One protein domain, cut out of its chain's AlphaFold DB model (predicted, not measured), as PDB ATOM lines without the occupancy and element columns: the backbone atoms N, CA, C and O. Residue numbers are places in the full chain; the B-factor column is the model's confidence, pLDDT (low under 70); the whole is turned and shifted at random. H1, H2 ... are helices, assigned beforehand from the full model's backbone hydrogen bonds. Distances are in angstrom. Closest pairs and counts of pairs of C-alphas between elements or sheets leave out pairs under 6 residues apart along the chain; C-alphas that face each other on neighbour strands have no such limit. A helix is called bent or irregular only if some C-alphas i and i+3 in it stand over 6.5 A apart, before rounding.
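This is residues 137 to 208 of the 317 residues of an uncharacterized protein of Parabacteroides distasonis (UniProt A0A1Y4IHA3). Helices H1 and H2 pack on the longer H3, and residues 177 to 182 stick out at one end. The 72 printed residues include three named helices, H1, H2, H3 in order, and no named strand. The class is all helix; the whole is compact, radius of gyration of the C-alphas 12.5 A, spanning 40 by 21 by 17 A.

H1, residues 137 to 149, runs 18.0 A from C-alpha 137 (107.524, 193.761, 162.025). H2, residues 162 to 176, runs 19.3 A and is irregular: C-alphas 164 and 167 are 7.2 A apart. H3, residues 186 to 207, runs 31.6 A to C-alpha 207 (105.017, 190.021, 150.836).

H1 touches H3 at residues 196 to 204 alone, opposite ways; the closest C-alphas, Arg 147 and Lys 197, are 4.1 A apart. H2 and H3 form a hairpin, closest C-alphas Leu 168 and Ile 196, 6.1 A. Every O i to N i+4 pair is within hydrogen-bond range in H1 and H3, 9 of 11 in H2.

The printed part has no cut; link H1 to H2 is long; no printed residue is under 70.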
ATOM      1  N   ASN A 137     106.223 193.096 161.904       96.44
ATOM      2  CA  ASN A 137     107.524 193.761 162.025       96.44
ATOM      3  C   ASN A 137     108.609 192.804 162.527       96.44
ATOM      4  O   ASN A 137     109.769 192.980 162.162       96.44
ATOM      5  N   GLU A 138     108.259 191.786 163.316       95.38
ATOM      6  CA  GLU A 138     109.198 190.723 163.696       95.38
ATOM      7  C   GLU A 138     109.618 189.878 162.490       95.38
ATOM      8  O   GLU A 138     110.805 189.575 162.349       95.38
ATOM      9  N   ASP A 139     108.688 189.549 161.591       96.69
ATOM     10  CA  ASP A 139     109.017 188.858 160.341       96.69
ATOM     11  C   ASP A 139     109.934 189.720 159.456       96.69
ATOM     12  O   ASP A 139     110.969 189.231 158.991       96.69
ATOM     13  N   ILE A 140     109.622 191.014 159.282       97.50
ATOM     14  CA  ILE A 140     110.474 191.954 158.527       97.50
ATOM     15  C   ILE A 140     111.862 192.063 159.169       97.50
ATOM     16  O   ILE A 140     112.872 191.947 158.475       97.50
ATOM     17  N   TYR A 141     111.935 192.243 160.488       96.38
ATOM     18  CA  TYR A 141     113.190 192.313 161.239       96.38
ATOM     19  C   TYR A 141     114.063 191.073 161.012       96.38
ATOM     20  O   TYR A 141     115.258 191.200 160.724       96.38
ATOM     21  N   ARG A 142     113.472 189.874 161.088       96.06
ATOM     22  CA  ARG A 142     114.182 188.606 160.864       96.06
ATOM     23  C   ARG A 142     114.671 188.486 159.427       96.06
ATOM     24  O   ARG A 142     115.838 188.165 159.216       96.06
ATOM     25  N   LEU A 143     113.826 188.796 158.444       97.62
ATOM     26  CA  LEU A 143     114.209 188.780 157.030       97.62
ATOM     27  C   LEU A 143     115.340 189.771 156.730       97.62
ATOM     28  O   LEU A 143     116.290 189.416 156.034       97.62
ATOM     29  N   LEU A 144     115.286 190.982 157.291       97.19
ATOM     30  CA  LEU A 144     116.359 191.970 157.167       97.19
ATOM     31  C   LEU A 144     117.657 191.471 157.796       97.19
ATOM     32  O   LEU A 144     118.706 191.564 157.164       97.19
ATOM     33  N   SER A 145     117.590 190.868 158.984       96.25
ATOM     34  CA  SER A 145     118.768 190.287 159.633       96.25
ATOM     35  C   SER A 145     119.393 189.173 158.783       96.25
ATOM     36  O   SER A 145     120.606 189.172 158.561       96.25
ATOM     37  N   ILE A 146     118.577 188.277 158.214       96.88
ATOM     38  CA  ILE A 146     119.044 187.217 157.305       96.88
ATOM     39  C   ILE A 146     119.649 187.819 156.034       96.88
ATOM     40  O   ILE A 146     120.699 187.367 155.586       96.88
ATOM     41  N   ARG A 147     119.034 188.853 155.458       96.19
ATOM     42  CA  ARG A 147     119.542 189.550 154.268       96.19
ATOM     43  C   ARG A 147     120.879 190.253 154.529       96.19
ATOM     44  O   ARG A 147     121.767 190.229 153.679       96.19
ATOM     45  N   GLU A 148     121.035 190.878 155.688       94.56
ATOM     46  CA  GLU A 148     122.245 191.612 156.071       94.56
ATOM     47  C   GLU A 148     123.403 190.635 156.352       94.56
ATOM     48  O   GLU A 148     124.472 190.725 155.733       94.56
ATOM     49  N   HIS A 149     123.163 189.625 157.190       92.69
ATOM     50  CA  HIS A 149     124.206 188.731 157.708       92.69
ATOM     51  C   HIS A 149     124.387 187.454 156.879       92.69
ATOM     52  O   HIS A 149     125.491 186.923 156.785       92.69
ATOM     53  N   GLY A 150     123.336 186.993 156.201       93.19
ATOM     54  CA  GLY A 150     123.349 185.784 155.371       93.19
ATOM     55  C   GLY A 150     123.326 184.500 156.173       93.19
ATOM     56  O   GLY A 150     123.954 183.518 155.782       93.19
ATOM     57  N   TYR A 151     122.630 184.542 157.304       89.25
ATOM     58  CA  TYR A 151     122.441 183.431 158.218       89.25
ATOM     59  C   TYR A 151     121.069 183.551 158.885       89.25
ATOM     60  O   TYR A 151     120.626 184.655 159.195       89.25
ATOM     61  N   MET A 152     120.413 182.414 159.116       89.94
ATOM     62  CA  MET A 152     119.159 182.319 159.862       89.94
ATOM     63  C   MET A 152     119.374 181.430 161.085       89.94
ATOM     64  O   MET A 152     119.804 180.287 160.946       89.94
ATOM     65  N   ASN A 153     119.018 181.926 162.271       85.12
ATOM     66  CA  ASN A 153     118.979 181.096 163.470       85.12
ATOM     67  C   ASN A 153     117.731 180.197 163.440       85.12
ATOM     68  O   ASN A 153     116.607 180.679 163.576       85.12
ATOM     69  N   ILE A 154     117.927 178.887 163.290       81.12
ATOM     70  CA  ILE A 154     116.845 177.893 163.189       81.12
ATOM     71  C   ILE A 154     116.067 177.675 164.502       81.12
ATOM     72  O   ILE A 154     114.992 177.074 164.510       81.12
ATOM     73  N   HIS A 155     116.584 178.153 165.632       81.56
ATOM     74  CA  HIS A 155     115.911 178.022 166.926       81.56
ATOM     75  C   HIS A 155     115.011 179.213 167.250       81.56
ATOM     76  O   HIS A 155     114.192 179.126 168.165       81.56
ATOM     77  N   ASP A 156     115.130 180.306 166.498       80.00
ATOM     78  CA  ASP A 156     114.359 181.509 166.750       80.00
ATOM     79  C   ASP A 156     112.943 181.365 166.170       80.00
ATOM     80  O   ASP A 156     112.729 181.413 164.957       80.00
ATOM     81  N   LYS A 157     111.948 181.176 167.041       76.56
ATOM     82  CA  LYS A 157     110.527 180.989 166.696       76.56
ATOM     83  C   LYS A 157     109.650 181.895 167.572       76.56
ATOM     84  O   LYS A 157     110.009 182.119 168.726       76.56
ATOM     85  N   PRO A 158     108.483 182.352 167.082       86.75
ATOM     86  CA  PRO A 158     107.871 182.055 165.780       86.75
ATOM     87  C   PRO A 158     108.434 182.907 164.629       86.75
ATOM     88  O   PRO A 158     108.835 184.044 164.835       86.75
ATOM     89  N   PHE A 159     108.444 182.352 163.414       93.31
ATOM     90  CA  PHE A 159     108.816 183.055 162.181       93.31
ATOM     91  C   PHE A 159     107.983 182.514 161.021       93.31
ATOM     92  O   PHE A 159     108.018 181.306 160.760       93.31
ATOM     93  N   THR A 160     107.245 183.380 160.330       95.56
ATOM     94  CA  THR A 160     106.284 182.954 159.298       95.56
ATOM     95  C   THR A 160     106.970 182.207 158.152       95.56
ATOM     96  O   THR A 160     106.496 181.162 157.703       95.56
ATOM     97  N   TYR A 161     108.154 182.668 157.747       95.50
ATOM     98  CA  TYR A 161     108.905 182.131 156.607       95.50
ATOM     99  C   TYR A 161     109.893 181.030 156.970       95.50
ATOM    100  O   TYR A 161     110.718 180.628 156.147       95.50
ATOM    101  N   TYR A 162     109.797 180.501 158.192       93.75
ATOM    102  CA  TYR A 162     110.698 179.467 158.685       93.75
ATOM    103  C   TYR A 162     110.810 178.292 157.709       93.75
ATOM    104  O   TYR A 162     111.911 177.899 157.348       93.75
ATOM    105  N   ARG A 163     109.679 177.761 157.226       94.00
ATOM    106  CA  ARG A 163     109.665 176.604 156.311       94.00
ATOM    107  C   ARG A 163     110.295 176.900 154.948       94.00
ATOM    108  O   ARG A 163     110.879 175.997 154.364       94.00
ATOM    109  N   GLU A 164     110.169 178.130 154.455       95.75
ATOM    110  CA  GLU A 164     110.703 178.546 153.151       95.75
ATOM    111  C   GLU A 164     112.234 178.679 153.200       95.75
ATOM    112  O   GLU A 164     112.924 178.245 152.280       95.75
ATOM    113  N   LEU A 165     112.779 179.202 154.305       96.25
ATOM    114  CA  LEU A 165     114.220 179.431 154.464       96.25
ATOM    115  C   LEU A 165     114.976 178.274 155.140       96.25
ATOM    116  O   LEU A 165     116.199 178.189 154.999       96.25
ATOM    117  N   LEU A 166     114.281 177.367 155.838       94.62
ATOM    118  CA  LEU A 166     114.891 176.249 156.569       94.62
ATOM    119  C   LEU A 166     115.849 175.398 155.716       94.62
ATOM    120  O   LEU A 166     116.962 175.166 156.187       94.62
ATOM    121  N   PRO A 167     115.517 174.981 154.475       95.62
ATOM    122  CA  PRO A 167     116.422 174.138 153.692       95.62
ATOM    123  C   PRO A 167     117.784 174.795 153.423       95.62
ATOM    124  O   PRO A 167     118.813 174.122 153.437       95.62
ATOM    125  N   LEU A 168     117.805 176.116 153.204       95.69
ATOM    126  CA  LEU A 168     119.044 176.876 153.015       95.69
ATOM    127  C   LEU A 168     119.797 177.056 154.338       95.69
ATOM    128  O   LEU A 168     121.024 176.956 154.361       95.69
ATOM    129  N   ALA A 169     119.078 177.285 155.437       93.31
ATOM    130  CA  ALA A 169     119.678 177.433 156.759       93.31
ATOM    131  C   ALA A 169     120.336 176.138 157.256       93.31
ATOM    132  O   ALA A 169     121.450 176.188 157.764       93.31
ATOM    133  N   GLU A 170     119.714 174.977 157.037       93.88
ATOM    134  CA  GLU A 170     120.303 173.674 157.378       93.88
ATOM    135  C   GLU A 170     121.562 173.375 156.552       93.88
ATOM    136  O   GLU A 170     122.515 172.778 157.052       93.88
ATOM    137  N   GLN A 171     121.593 173.780 155.277       93.25
ATOM    138  CA  GLN A 171     122.803 173.668 154.457       93.25
ATOM    139  C   GLN A 171     123.916 174.582 154.985       93.25
ATOM    140  O   GLN A 171     125.059 174.141 155.082       93.25
ATOM    141  N   LEU A 172     123.585 175.820 155.369       91.62
ATOM    142  CA  LEU A 172     124.530 176.746 156.002       91.62
ATOM    143  C   LEU A 172     125.083 176.189 157.315       91.62
ATOM    144  O   LEU A 172     126.292 176.198 157.531       91.62
ATOM    145  N   GLU A 173     124.218 175.659 158.174       89.81
ATOM    146  CA  GLU A 173     124.630 175.049 159.433       89.81
ATOM    147  C   GLU A 173     125.621 173.901 159.187       89.81
ATOM    148  O   GLU A 173     126.713 173.905 159.752       89.81
ATOM    149  N   LYS A 174     125.322 172.997 158.246       89.31
ATOM    150  CA  LYS A 174     126.210 171.877 157.885       89.31
ATOM    151  C   LYS A 174     127.596 172.324 157.412       89.31
ATOM    152  O   LYS A 174     128.579 171.698 157.792       89.31
ATOM    153  N   VAL A 175     127.696 173.385 156.603       89.69
ATOM    154  CA  VAL A 175     129.008 173.871 156.120       89.69
ATOM    155  C   VAL A 175     129.774 174.674 157.174       89.69
ATOM    156  O   VAL A 175     130.991 174.800 157.082       89.69
ATOM    157  N   THR A 176     129.082 175.213 158.182       86.38
ATOM    158  CA  THR A 176     129.714 175.941 159.300       86.38
ATOM    159  C   THR A 176     130.144 175.028 160.447       86.38
ATOM    160  O   THR A 176     131.112 175.338 161.141       86.38
ATOM    161  N   GLN A 177     129.490 173.879 160.630       86.50
ATOM    162  CA  GLN A 177     129.835 172.886 161.649       86.50
ATOM    163  C   GLN A 177     131.012 172.004 161.208       86.50
ATOM    164  O   GLN A 177     130.862 170.829 160.871       86.50
ATOM    165  N   VAL A 178     132.219 172.569 161.234       86.12
ATOM    166  CA  VAL A 178     133.458 171.850 160.910       86.12
ATOM    167  C   VAL A 178     134.294 171.556 162.155       86.12
ATOM    168  O   VAL A 178     134.360 172.351 163.087       86.12
ATOM    169  N   LYS A 179     134.974 170.401 162.166       85.31
ATOM    170  CA  LYS A 179     135.810 169.958 163.303       85.31
ATOM    171  C   LYS A 179     137.069 170.812 163.503       85.31
ATOM    172  O   LYS A 179     137.646 170.801 164.586       85.31
ATOM    173  N   SER A 180     137.524 171.505 162.462       87.50
ATOM    174  CA  SER A 180     138.669 172.414 162.504       87.50
ATOM    175  C   SER A 180     138.554 173.475 161.408       87.50
ATOM    176  O   SER A 180     137.922 173.247 160.376       87.50
ATOM    177  N   ALA A 181     139.200 174.628 161.608       81.56
ATOM    178  CA  ALA A 181     139.145 175.751 160.668       81.56
ATOM    179  C   ALA A 181     139.664 175.402 159.258       81.56
ATOM    180  O   ALA A 181     139.182 175.955 158.277       81.56
ATOM    181  N   GLY A 182     140.606 174.457 159.140       83.62
ATOM    182  CA  GLY A 182     141.149 174.019 157.848       83.62
ATOM    183  C   GLY A 182     140.174 173.207 156.985       83.62
ATOM    184  O   GLY A 182     140.435 173.023 155.802       83.62
ATOM    185  N   LEU A 183     139.062 172.731 157.559       86.50
ATOM    186  CA  LEU A 183     137.998 172.015 156.845       86.50
ATOM    187  C   LEU A 183     136.831 172.930 156.449       86.50
ATOM    188  O   LEU A 183     135.861 172.458 155.861       86.50
ATOM    189  N   PHE A 184     136.898 174.218 156.795       91.25
ATOM    190  CA  PHE A 184     135.853 175.176 156.468       91.25
ATOM    191  C   PHE A 184     135.871 175.516 154.976       91.25
ATOM    192  O   PHE A 184     136.807 176.145 154.477       91.25
ATOM    193  N   ASP A 185     134.806 175.142 154.271       91.25
ATOM    194  CA  ASP A 185     134.620 175.516 152.874       91.25
ATOM    195  C   ASP A 185     134.077 176.950 152.774       91.25
ATOM    196  O   ASP A 185     132.871 177.216 152.790       91.25
ATOM    197  N   VAL A 186     135.011 177.893 152.659       92.38
ATOM    198  CA  VAL A 186     134.720 179.324 152.515       92.38
ATOM    199  C   VAL A 186     133.866 179.606 151.276       92.38
ATOM    200  O   VAL A 186     133.042 180.523 151.303       92.38
ATOM    201  N   GLN A 187     134.064 178.863 150.185       93.69
ATOM    202  CA  GLN A 187     133.364 179.120 148.931       93.69
ATOM    203  C   GLN A 187     131.917 178.633 149.018       93.69
ATOM    204  O   GLN A 187     131.003 179.411 148.735       93.69
ATOM    205  N   ALA A 188     131.700 177.412 149.511       93.44
ATOM    206  CA  ALA A 188     130.358 176.891 149.756       93.44
ATOM    207  C   ALA A 188     129.581 177.774 150.745       93.44
ATOM    208  O   ALA A 188     128.412 178.089 150.505       93.44
ATOM    209  N   PHE A 189     130.232 178.244 151.815       93.69
ATOM    210  CA  PHE A 189     129.616 179.179 152.757       93.69
ATOM    211  C   PHE A 189     129.191 180.486 152.079       93.69
ATOM    212  O   PHE A 189     128.053 180.920 152.251       93.69
ATOM    213  N   LYS A 190     130.065 181.110 151.277       94.69
ATOM    214  CA  LYS A 190     129.741 182.357 150.559       94.69
ATOM    215  C   LYS A 190     128.569 182.175 149.598       94.69
ATOM    216  O   LYS A 190     127.689 183.034 149.549       94.69
ATOM    217  N   GLU A 191     128.540 181.074 148.855       96.00
ATOM    218  CA  GLU A 191     127.466 180.783 147.904       96.00
ATOM    219  C   GLU A 191     126.125 180.542 148.599       96.00
ATOM    220  O   GLU A 191     125.109 181.111 148.193       96.00
ATOM    221  N   LEU A 192     126.107 179.739 149.665       95.88
ATOM    222  CA  LEU A 192     124.896 179.494 150.450       95.88
ATOM    223  C   LEU A 192     124.425 180.755 151.181       95.88
ATOM    224  O   LEU A 192     123.225 181.037 151.209       95.88
ATOM    225  N   SER A 193     125.360 181.552 151.703       96.31
ATOM    226  CA  SER A 193     125.067 182.843 152.324       96.31
ATOM    227  C   SER A 193     124.410 183.784 151.314       96.31
ATOM    228  O   SER A 193     123.366 184.364 151.593       96.31
ATOM    229  N   LEU A 194     124.936 183.878 150.089       96.81
ATOM    230  CA  LEU A 194     124.320 184.690 149.040       96.81
ATOM    231  C   LEU A 194     122.914 184.191 148.669       96.81
ATOM    232  O   LEU A 194     122.004 185.004 148.498       96.81
ATOM    233  N   LYS A 195     122.716 182.869 148.589       97.25
ATOM    234  CA  LYS A 195     121.405 182.265 148.300       97.25
ATOM    235  C   LYS A 195     120.370 182.598 149.373       97.25
ATOM    236  O   LYS A 195     119.273 183.019 149.020       97.25
ATOM    237  N   ILE A 196     120.705 182.463 150.661       97.19
ATOM    238  CA  ILE A 196     119.745 182.774 151.734       97.19
ATOM    239  C   ILE A 196     119.472 184.279 151.838       97.19
ATOM    240  O   ILE A 196     118.326 184.666 152.060       97.19
ATOM    241  N   LYS A 197     120.479 185.136 151.592       97.44
ATOM    242  CA  LYS A 197     120.280 186.595 151.507       97.44
ATOM    243  C   LYS A 197     119.280 186.944 150.414       97.44
ATOM    244  O   LYS A 197     118.371 187.737 150.644       97.44
ATOM    245  N   LYS A 198     119.444 186.334 149.237       95.81
ATOM    246  CA  LYS A 198     118.559 186.549 148.095       95.81
ATOM    247  C   LYS A 198     117.144 186.046 148.375       95.81
ATOM    248  O   LYS A 198     116.201 186.787 148.142       95.81
ATOM    249  N   ALA A 199     116.998 184.855 148.956       97.25
ATOM    250  CA  ALA A 199     115.692 184.316 149.327       97.25
ATOM    251  C   ALA A 199     114.952 185.219 150.333       97.25
ATOM    252  O   ALA A 199     113.771 185.501 150.152       97.25
ATOM    253  N   ALA A 200     115.648 185.741 151.350       97.50
ATOM    254  CA  ALA A 200     115.058 186.693 152.293       97.50
ATOM    255  C   ALA A 200     114.654 188.020 151.621       97.50
ATOM    256  O   ALA A 200     113.584 188.554 151.905       97.50
ATOM    257  N   GLU A 201     115.480 188.543 150.710       95.44
ATOM    258  CA  GLU A 201     115.158 189.740 149.921       95.44
ATOM    259  C   GLU A 201     113.950 189.527 148.995       95.44
ATOM    260  O   GLU A 201     113.101 190.408 148.872       95.44
ATOM    261  N   ASP A 202     113.835 188.352 148.379       94.81
ATOM    262  CA  ASP A 202     112.708 188.015 147.511       94.81
ATOM    263  C   ASP A 202     111.395 187.940 148.300       94.81
ATOM    264  O   ASP A 202     110.385 188.481 147.850       94.81
ATOM    265  N   ILE A 203     111.419 187.367 149.508       96.56
ATOM    266  CA  ILE A 203     110.264 187.367 150.418       96.56
ATOM    267  C   ILE A 203     109.895 188.798 150.832       96.56
ATOM    268  O   ILE A 203     108.719 189.159 150.770       96.56
ATOM    269  N   LEU A 204     110.880 189.632 151.203       95.75
ATOM    270  CA  LEU A 204     110.644 191.043 151.542       95.75
ATOM    271  C   LEU A 204     109.913 191.771 150.411       95.75
ATOM    272  O   LEU A 204     108.906 192.430 150.654       95.75
ATOM    273  N   HIS A 205     110.377 191.618 149.170       93.81
ATOM    274  CA  HIS A 205     109.752 192.259 148.015       93.81
ATOM    275  C   HIS A 205     108.371 191.691 147.676       93.81
ATOM    276  O   HIS A 205     107.492 192.458 147.267       93.81
ATOM    277  N   ARG A 206     108.171 190.377 147.841       93.56
ATOM    278  CA  ARG A 206     106.905 189.688 147.556       93.56
ATOM    279  C   ARG A 206     105.819 190.134 148.533       93.56
ATOM    280  O   ARG A 206     104.808 190.697 148.117       93.56
ATOM    281  N   ASP A 207     106.079 190.000 149.828       95.44
ATOM    282  CA  ASP A 207     105.017 190.021 150.836       95.44
ATOM    283  C   ASP A 207     104.906 191.358 151.575       95.44
ATOM    284  O   ASP A 207     103.831 191.700 152.063       95.44
ATOM    285  N   PHE A 208     105.974 192.164 151.598       95.19
ATOM    286  CA  PHE A 208     106.021 193.381 152.409       95.19
ATOM    287  C   PHE A 208     106.280 194.641 151.596       95.19
ATOM    288  O   PHE A 208     106.898 194.628 150.531       95.19
TER     289      PHE A 208